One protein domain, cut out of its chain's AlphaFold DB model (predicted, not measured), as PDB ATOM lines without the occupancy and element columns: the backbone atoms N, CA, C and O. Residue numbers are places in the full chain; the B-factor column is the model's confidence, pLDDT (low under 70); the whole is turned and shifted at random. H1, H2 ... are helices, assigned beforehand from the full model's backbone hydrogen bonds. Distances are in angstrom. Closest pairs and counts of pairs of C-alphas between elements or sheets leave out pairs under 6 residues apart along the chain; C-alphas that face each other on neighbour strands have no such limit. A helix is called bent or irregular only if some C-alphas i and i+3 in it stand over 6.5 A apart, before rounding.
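This is residues 14 to 77 of the 77 residues of a protein of Natronincola sp (UniProt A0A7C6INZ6). A long helix, H2, bends into an arch, with the short helix H1 under it and touching neither arm; residues 62 to 77, which include H3, stick out from one end of the arch as a tail. The long link from H1 to H2 has no named element and leads from H1 to the other end of the arch. The printed part has 64 residues with three named helices, in the order H1, H2, H3, and no named strand; its class is all helix. It is only just extended, close to loose, with a radius of gyration of the C-alphas of 16.1 A. The C-alphas span 54 by 26 by 13 A, and the tail makes much of that length.

H1, residues 14 to 23, begins at C-alpha 14 at (-44.600, 7.461, -41.701) and is 14.1 A long. H2, residues 37 to 60, was assigned as one helix by its hydrogen bonds but is bent: C-alphas 49 and 52 are 8.0 A apart. Its arm H2a, residues 37 to 49, begins at (-46.121, -10.890, -30.159) and is 18.5 A long; H2b, residues 52 to 60, is 12.0 A long. H3, residues 66 to 74, is 12.4 A long and ends at C-alpha 74 at (-50.763, 34.668, -42.106).

H2a and H2b stand at a steep tilt of 66 degrees. H1 is apart from H2a, H2b and H3. H3 is apart from H2a and H2b too. In H1, H2a, H2b and H3 every O i to N i+4 pair is within hydrogen-bond range.

The C-alphas of Asp 38 and Asn 77, the two farthest apart, are 53.9 A from each other. Residues 32 to 38 and 62 to 77 stand free; the body without them spans 27 by 24 by 10 A. The printed part has no cut. The link from H1 to H2 is long, with 13 residues, and that from H2 to H3 is tight, with 5. The mean pLDDT of the printed part is 89.8; residues 62 to 66 and residue 77 are under 70.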
ATOM      1  N   GLN A  14     -44.210   8.214 -42.900       89.06
ATOM      2  CA  GLN A  14     -44.600   7.461 -41.701       89.06
ATOM      3  C   GLN A  14     -43.391   6.964 -40.905       89.06
ATOM      4  O   GLN A  14     -43.359   7.089 -39.682       89.06
ATOM      5  N   ILE A  15     -42.376   6.431 -41.593       91.81
ATOM      6  CA  ILE A  15     -41.152   5.938 -40.948       91.81
ATOM      7  C   ILE A  15     -40.370   7.110 -40.363       91.81
ATOM      8  O   ILE A  15     -39.893   7.032 -39.229       91.81
ATOM      9  N   MET A  16     -40.261   8.213 -41.109       92.31
ATOM     10  CA  MET A  16     -39.579   9.418 -40.641       92.31
ATOM     11  C   MET A  16     -40.272  10.014 -39.409       92.31
ATOM     12  O   MET A  16     -39.602  10.342 -38.429       92.31
ATOM     13  N   ASN A  17     -41.602  10.087 -39.419       92.06
ATOM     14  CA  ASN A  17     -42.401  10.579 -38.302       92.06
ATOM     15  C   ASN A  17     -42.272   9.661 -37.086       92.06
ATOM     16  O   ASN A  17     -42.003  10.144 -35.989       92.06
ATOM     17  N   ALA A  18     -42.359   8.341 -37.269       94.56
ATOM     18  CA  ALA A  18     -42.170   7.380 -36.185       94.56
ATOM     19  C   ALA A  18     -40.776   7.511 -35.546       94.56
ATOM     20  O   ALA A  18     -40.666   7.670 -34.329       94.56
ATOM     21  N   LYS A  19     -39.714   7.541 -36.364       93.62
ATOM     22  CA  LYS A  19     -38.331   7.749 -35.898       93.62
ATOM     23  C   LYS A  19     -38.157   9.102 -35.200       93.62
ATOM     24  O   LYS A  19     -37.484   9.176 -34.175       93.62
ATOM     25  N   SER A  20     -38.776  10.163 -35.720       94.12
ATOM     26  CA  SER A  20     -38.748  11.497 -35.112       94.12
ATOM     27  C   SER A  20     -39.414  11.509 -33.733       94.12
ATOM     28  O   SER A  20     -38.835  12.032 -32.781       94.12
ATOM     29  N   PHE A  21     -40.580  10.878 -33.587       94.56
ATOM     30  CA  PHE A  21     -41.281  10.771 -32.303       94.56
ATOM     31  C   PHE A  21     -40.475   9.961 -31.282       94.56
ATOM     32  O   PHE A  21     -40.376  10.363 -30.122       94.56
ATOM     33  N   ALA A  22     -39.837   8.867 -31.708       95.31
ATOM     34  CA  ALA A  22     -38.945   8.101 -30.840       95.31
ATOM     35  C   ALA A  22     -37.731   8.921 -30.392       95.31
ATOM     36  O   ALA A  22     -37.405   8.950 -29.207       95.31
ATOM     37  N   LYS A  23     -37.093   9.644 -31.321       95.56
ATOM     38  CA  LYS A  23     -35.939  10.507 -31.033       95.56
ATOM     39  C   LYS A  23     -36.280  11.627 -30.050       95.56
ATOM     40  O   LYS A  23     -35.449  11.978 -29.219       95.56
ATOM     41  N   GLN A  24     -37.491  12.171 -30.135       94.69
ATOM     42  CA  GLN A  24     -37.995  13.174 -29.196       94.69
ATOM     43  C   GLN A  24     -38.420  12.574 -27.844       94.69
ATOM     44  O   GLN A  24     -38.793  13.303 -26.930       94.69
ATOM     45  N   GLY A  25     -38.350  11.248 -27.692       95.06
ATOM     46  CA  GLY A  25     -38.726  10.564 -26.463       95.06
ATOM     47  C   GLY A  25     -40.235  10.509 -26.252       95.06
ATOM     48  O   GLY A  25     -40.670  10.414 -25.114       95.06
ATOM     49  N   PHE A  26     -41.045  10.573 -27.312       95.38
ATOM     50  CA  PHE A  26     -42.510  10.531 -27.221       95.38
ATOM     51  C   PHE A  26     -43.074   9.126 -27.395       95.38
ATOM     52  O   PHE A  26     -44.183   8.830 -26.956       95.38
ATOM     53  N   SER A  27     -42.343   8.234 -28.052       96.19
ATOM     54  CA  SER A  27     -42.839   6.893 -28.325       96.19
ATOM     55  C   SER A  27     -41.722   5.864 -28.421       96.19
ATOM     56  O   SER A  27     -40.559   6.180 -28.646       96.19
ATOM     57  N   LEU A  28     -42.117   4.604 -28.270       97.38
ATOM     58  CA  LEU A  28     -41.369   3.453 -28.765       97.38
ATOM     59  C   LEU A  28     -41.786   3.170 -30.207       97.38
ATOM     60  O   LEU A  28     -42.959   3.368 -30.550       97.38
ATOM     61  N   VAL A  29     -40.856   2.659 -31.010       96.25
ATOM     62  CA  VAL A  29     -41.092   2.243 -32.397       96.25
ATOM     63  C   VAL A  29     -40.695   0.784 -32.553       96.25
ATOM     64  O   VAL A  29     -39.603   0.405 -32.144       96.25
ATOM     65  N   ILE A  30     -41.577   0.001 -33.164       96.56
ATOM     66  CA  ILE A  30     -41.295  -1.356 -33.643       96.56
ATOM     67  C   ILE A  30     -41.459  -1.295 -35.159       96.56
ATOM     68  O   ILE A  30     -42.459  -0.758 -35.626       96.56
ATOM     69  N   THR A  31     -40.486  -1.763 -35.932       93.00
ATOM     70  CA  THR A  31     -40.637  -1.848 -37.394       93.00
ATOM     71  C   THR A  31     -41.668  -2.927 -37.738       93.00
ATOM     72  O   THR A  31     -41.930  -3.811 -36.925       93.00
ATOM     73  N   GLU A  32     -42.283  -2.867 -38.920       92.75
ATOM     74  CA  GLU A  32     -43.197  -3.932 -39.359       92.75
ATOM     75  C   GLU A  32     -42.464  -5.281 -39.455       92.75
ATOM     76  O   GLU A  32     -43.019  -6.321 -39.111       92.75
ATOM     77  N   GLU A  33     -41.194  -5.253 -39.858       92.06
ATOM     78  CA  GLU A  33     -40.334  -6.423 -40.002       92.06
ATOM     79  C   GLU A  33     -39.978  -7.080 -38.659       92.06
ATOM     80  O   GLU A  33     -39.911  -8.305 -38.581       92.06
ATOM     81  N   ASP A  34     -39.796  -6.284 -37.601       93.94
ATOM     82  CA  ASP A  34     -39.500  -6.771 -36.245       93.94
ATOM     83  C   ASP A  34     -40.775  -6.974 -35.405       93.94
ATOM     84  O   ASP A  34     -40.711  -7.292 -34.209       93.94
ATOM     85  N   PHE A  35     -41.957  -6.762 -35.993       95.25
ATOM     86  CA  PHE A  35     -43.215  -6.871 -35.273       95.25
ATOM     87  C   PHE A  35     -43.587  -8.334 -35.027       95.25
ATOM     88  O   PHE A  35     -43.867  -9.114 -35.935       95.25
ATOM     89  N   SER A  36     -43.644  -8.695 -33.751       97.62
ATOM     90  CA  SER A  36     -44.070 -10.001 -33.265       97.62
ATOM     91  C   SER A  36     -44.821  -9.831 -31.947       97.62
ATOM     92  O   SER A  36     -44.822  -8.754 -31.345       97.62
ATOM     93  N   ILE A  37     -45.464 -10.900 -31.474       97.81
ATOM     94  CA  ILE A  37     -46.121 -10.890 -30.159       97.81
ATOM     95  C   ILE A  37     -45.096 -10.602 -29.055       97.81
ATOM     96  O   ILE A  37     -45.371  -9.789 -28.176       97.81
ATOM     97  N   ASP A  38     -43.911 -11.205 -29.135       98.19
ATOM     98  CA  ASP A  38     -42.863 -11.047 -28.124       98.19
ATOM     99  C   ASP A  38     -42.334  -9.605 -28.093       98.19
ATOM    100  O   ASP A  38     -42.345  -8.962 -27.043       98.19
ATOM    101  N   THR A  39     -41.990  -9.033 -29.254       97.75
ATOM    102  CA  THR A  39     -41.502  -7.640 -29.335       97.75
ATOM    103  C   THR A  39     -42.569  -6.621 -28.928       97.75
ATOM    104  O   THR A  39     -42.252  -5.578 -28.340       97.75
ATOM    105  N   LEU A  40     -43.848  -6.926 -29.170       97.62
ATOM    106  CA  LEU A  40     -44.962  -6.126 -28.672       97.62
ATOM    107  C   LEU A  40     -45.079  -6.203 -27.143       97.62
ATOM    108  O   LEU A  40     -45.217  -5.161 -26.501       97.62
ATOM    109  N   LEU A  41     -45.021  -7.401 -26.553       98.19
ATOM    110  CA  LEU A  41     -45.094  -7.590 -25.100       98.19
ATOM    111  C   LEU A  41     -43.936  -6.889 -24.380       98.19
ATOM    112  O   LEU A  41     -44.168  -6.183 -23.396       98.19
ATOM    113  N   ASP A  42     -42.717  -6.992 -24.905       98.06
ATOM    114  CA  ASP A  42     -41.543  -6.299 -24.365       98.06
ATOM    115  C   ASP A  42     -41.687  -4.776 -24.440       98.06
ATOM    116  O   ASP A  42     -41.402  -4.049 -23.479       98.06
ATOM    117  N   SER A  43     -42.217  -4.273 -25.555       97.25
ATOM    118  CA  SER A  43     -42.486  -2.845 -25.729       97.25
ATOM    119  C   SER A  43     -43.590  -2.349 -24.793       97.25
ATOM    120  O   SER A  43     -43.502  -1.241 -24.260       97.25
ATOM    121  N   LEU A  44     -44.623  -3.160 -24.544       97.62
ATOM    122  CA  LEU A  44     -45.684  -2.853 -23.580       97.62
ATOM    123  C   LEU A  44     -45.153  -2.837 -22.143       97.62
ATOM    124  O   LEU A  44     -45.502  -1.938 -21.377       97.62
ATOM    125  N   ASN A  45     -44.278  -3.777 -21.783       98.12
ATOM    126  CA  ASN A  45     -43.612  -3.788 -20.481       98.12
ATOM    127  C   ASN A  45     -42.719  -2.554 -20.299       98.12
ATOM    128  O   ASN A  45     -42.789  -1.888 -19.264       98.12
ATOM    129  N   THR A  46     -41.953  -2.188 -21.327       97.31
ATOM    130  CA  THR A  46     -41.168  -0.946 -21.338       97.31
ATOM    131  C   THR A  46     -42.072   0.270 -21.149       97.31
ATOM    132  O   THR A  46     -41.808   1.111 -20.295       97.31
ATOM    133  N   LEU A  47     -43.196   0.345 -21.871       96.25
ATOM    134  CA  LEU A  47     -44.152   1.444 -21.737       96.25
ATOM    135  C   LEU A  47     -44.787   1.500 -20.341       96.25
ATOM    136  O   LEU A  47     -45.017   2.584 -19.816       96.25
ATOM    137  N   LYS A  48     -45.050   0.354 -19.714       96.94
ATOM    138  CA  LYS A  48     -45.567   0.297 -18.343       96.94
ATOM    139  C   LYS A  48     -44.563   0.870 -17.339       96.94
ATOM    140  O   LYS A  48     -44.965   1.597 -16.433       96.94
ATOM    141  N   ASN A  49     -43.277   0.568 -17.509       97.25
ATOM    142  CA  ASN A  49     -42.218   0.993 -16.593       97.25
ATOM    143  C   ASN A  49     -41.790   2.448 -16.826       97.25
ATOM    144  O   ASN A  49     -41.571   3.198 -15.878       97.25
ATOM    145  N   GLU A  50     -41.707   2.862 -18.088       95.88
ATOM    146  CA  GLU A  50     -41.138   4.147 -18.499       95.88
ATOM    147  C   GLU A  50     -42.185   5.132 -19.040       95.88
ATOM    148  O   GLU A  50     -41.845   6.243 -19.432       95.88
ATOM    149  N   GLY A  51     -43.472   4.772 -19.032       94.81
ATOM    150  CA  GLY A  51     -44.586   5.551 -19.590       94.81
ATOM    151  C   GLY A  51     -44.572   7.034 -19.214       94.81
ATOM    152  O   GLY A  51     -44.798   7.905 -20.054       94.81
ATOM    153  N   LYS A  52     -44.236   7.324 -17.951       96.81
ATOM    154  CA  LYS A  52     -44.145   8.693 -17.423       96.81
ATOM    155  C   LYS A  52     -43.107   9.545 -18.156       96.81
ATOM    156  O   LYS A  52     -43.402  10.699 -18.441       96.81
ATOM    157  N   LYS A  53     -41.957   8.976 -18.536       96.31
ATOM    158  CA  LYS A  53     -40.902   9.675 -19.287       96.31
ATOM    159  C   LYS A  53     -41.417  10.173 -20.635       96.31
ATOM    160  O   LYS A  53     -41.118  11.301 -21.021       96.31
ATOM    161  N   TYR A  54     -42.201   9.354 -21.335       95.81
ATOM    162  CA  TYR A  54     -42.769   9.740 -22.627       95.81
ATOM    163  C   TYR A  54     -43.777  10.883 -22.470       95.81
ATOM    164  O   TYR A  54     -43.732  11.859 -23.215       95.81
ATOM    165  N   ILE A  55     -44.634  10.805 -21.445       94.06
ATOM    166  CA  ILE A  55     -45.607  11.857 -21.115       94.06
ATOM    167  C   ILE A  55     -44.902  13.166 -20.739       94.06
ATOM    168  O   ILE A  55     -45.300  14.232 -21.201       94.06
ATOM    169  N   GLU A  56     -43.866  13.107 -19.905       95.50
ATOM    170  CA  GLU A  56     -43.082  14.283 -19.514       95.50
ATOM    171  C   GLU A  56     -42.349  14.894 -20.707       95.50
ATOM    172  O   GLU A  56     -42.377  16.110 -20.875       95.50
ATOM    173  N   SER A  57     -41.769  14.065 -21.578       94.12
ATOM    174  CA  SER A  57     -41.119  14.533 -22.807       94.12
ATOM    175  C   SER A  57     -42.114  15.274 -23.703       94.12
ATOM    176  O   SER A  57     -41.803  16.366 -24.165       94.12
ATOM    177  N   MET A  58     -43.334  14.749 -23.884       91.31
ATOM    178  CA  MET A  58     -44.389  15.438 -24.643       91.31
ATOM    179  C   MET A  58     -44.799  16.764 -23.992       91.31
ATOM    180  O   MET A  58     -44.878  17.777 -24.679       91.31
ATOM    181  N   LYS A  59     -45.027  16.782 -22.670       90.25
ATOM    182  CA  LYS A  59     -45.427  17.995 -21.931       90.25
ATOM    183  C   LYS A  59     -44.376  19.100 -21.981       90.25
ATOM    184  O   LYS A  59     -44.730  20.270 -22.054       90.25
ATOM    185  N   ASN A  60     -43.104  18.721 -21.911       89.38
ATOM    186  CA  ASN A  60     -41.980  19.652 -21.936       89.38
ATOM    187  C   ASN A  60     -41.554  20.017 -23.362       89.38
ATOM    188  O   ASN A  60     -40.706  20.892 -23.544       89.38
ATOM    189  N   SER A  61     -42.095  19.336 -24.376       83.81
ATOM    190  CA  SER A  61     -41.786  19.665 -25.756       83.81
ATOM    191  C   SER A  61     -42.373  21.027 -26.106       83.81
ATOM    192  O   SER A  61     -43.560  21.284 -25.922       83.81
ATOM    193  N   GLN A  62     -41.538  21.893 -26.674       67.94
ATOM    194  CA  GLN A  62     -42.000  23.056 -27.420       67.94
ATOM    195  C   GLN A  62     -42.497  22.607 -28.798       67.94
ATOM    196  O   GLN A  62     -42.108  23.195 -29.805       67.94
ATOM    197  N   ILE A  63     -43.348  21.573 -28.885       62.25
ATOM    198  CA  ILE A  63     -44.245  21.462 -30.043       62.25
ATOM    199  C   ILE A  63     -45.216  22.636 -29.889       62.25
ATOM    200  O   ILE A  63     -46.346  22.504 -29.435       62.25
ATOM    201  N   THR A  64     -44.679  23.825 -30.162       57.03
ATOM    202  CA  THR A  64     -45.383  25.071 -30.367       57.03
ATOM    203  C   THR A  64     -46.440  24.753 -31.380       57.03
ATOM    204  O   THR A  64     -46.125  24.176 -32.427       57.03
ATOM    205  N   ASP A  65     -47.662  25.086 -31.008       66.31
ATOM    206  CA  ASP A  65     -48.851  24.927 -31.802       66.31
ATOM    207  C   ASP A  65     -48.527  25.336 -33.245       66.31
ATOM    208  O   ASP A  65     -48.330  26.508 -33.566       66.31
ATOM    209  N   GLY A  66     -48.324  24.339 -34.115       68.00
ATOM    210  CA  GLY A  66     -47.938  24.592 -35.504       68.00
ATOM    211  C   GLY A  66     -48.978  25.485 -36.178       68.00
ATOM    212  O   GLY A  66     -48.644  26.281 -37.050       68.00
ATOM    213  N   THR A  67     -50.213  25.406 -35.684       75.94
ATOM    214  CA  THR A  67     -51.329  26.288 -35.994       75.94
ATOM    215  C   THR A  67     -51.045  27.736 -35.613       75.94
ATOM    216  O   THR A  67     -51.208  28.597 -36.468       75.94
ATOM    217  N   GLU A  68     -50.582  28.027 -34.392       75.12
ATOM    218  CA  GLU A  68     -50.230  29.394 -33.968       75.12
ATOM    219  C   GLU A  68     -49.086  29.962 -34.807       75.12
ATOM    220  O   GLU A  68     -49.150  31.110 -35.236       75.12
ATOM    221  N   ASN A  69     -48.066  29.157 -35.114       77.75
ATOM    222  CA  ASN A  69     -46.962  29.597 -35.971       77.75
ATOM    223  C   ASN A  69     -47.435  29.916 -37.399       77.75
ATOM    224  O   ASN A  69     -46.995  30.900 -37.992       77.75
ATOM    225  N   VAL A  70     -48.337  29.103 -37.956       82.81
ATOM    226  CA  VAL A  70     -48.937  29.355 -39.274       82.81
ATOM    227  C   VAL A  70     -49.848  30.585 -39.233       82.81
ATOM    228  O   VAL A  70     -49.742  31.436 -40.114       82.81
ATOM    229  N   LEU A  71     -50.683  30.727 -38.200       83.69
ATOM    230  CA  LEU A  71     -51.537  31.898 -37.975       83.69
ATOM    231  C   LEU A  71     -50.704  33.180 -37.877       83.69
ATOM    232  O   LEU A  71     -50.988  34.136 -38.589       83.69
ATOM    233  N   ALA A  72     -49.619  33.171 -37.103       84.75
ATOM    234  CA  ALA A  72     -48.721  34.314 -36.959       84.75
ATOM    235  C   ALA A  72     -48.054  34.726 -38.282       84.75
ATOM    236  O   ALA A  72     -47.760  35.902 -38.477       84.75
ATOM    237  N   ILE A  73     -47.797  33.786 -39.200       87.44
ATOM    238  CA  ILE A  73     -47.280  34.098 -40.543       87.44
ATOM    239  C   ILE A  73     -48.382  34.692 -41.433       87.44
ATOM    240  O   ILE A  73     -48.110  35.612 -42.206       87.44
ATOM    241  N   ILE A  74     -49.614  34.185 -41.328       89.69
ATOM    242  CA  ILE A  74     -50.763  34.668 -42.106       89.69
ATOM    243  C   ILE A  74     -51.160  36.086 -41.675       89.69
ATOM    244  O   ILE A  74     -51.334  36.936 -42.536       89.69
ATOM    245  N   GLU A  75     -51.246  36.363 -40.371       87.88
ATOM    246  CA  GLU A  75     -51.657  37.669 -39.819       87.88
ATOM    247  C   GLU A  75     -50.624  38.791 -40.016       87.88
ATOM    248  O   GLU A  75     -50.937  39.967 -39.841       87.88
ATOM    249  N   LYS A  76     -49.374  38.447 -40.349       76.38
ATOM    250  CA  LYS A  76     -48.290  39.417 -40.575       76.38
ATOM    251  C   LYS A  76     -48.236  39.954 -42.012       76.38
ATOM    252  O   LYS A  76     -47.384  40.799 -42.292       76.38
ATOM    253  N   ASN A  77     -49.091  39.444 -42.902       51.09
ATOM    254  CA  ASN A  77     -49.299  39.932 -44.270       51.09
ATOM    255  C   ASN A  77     -50.629  40.680 -44.378       51.09
ATOM    256  O   ASN A  77     -50.712  41.558 -45.266       51.09
TER     257      ASN A  77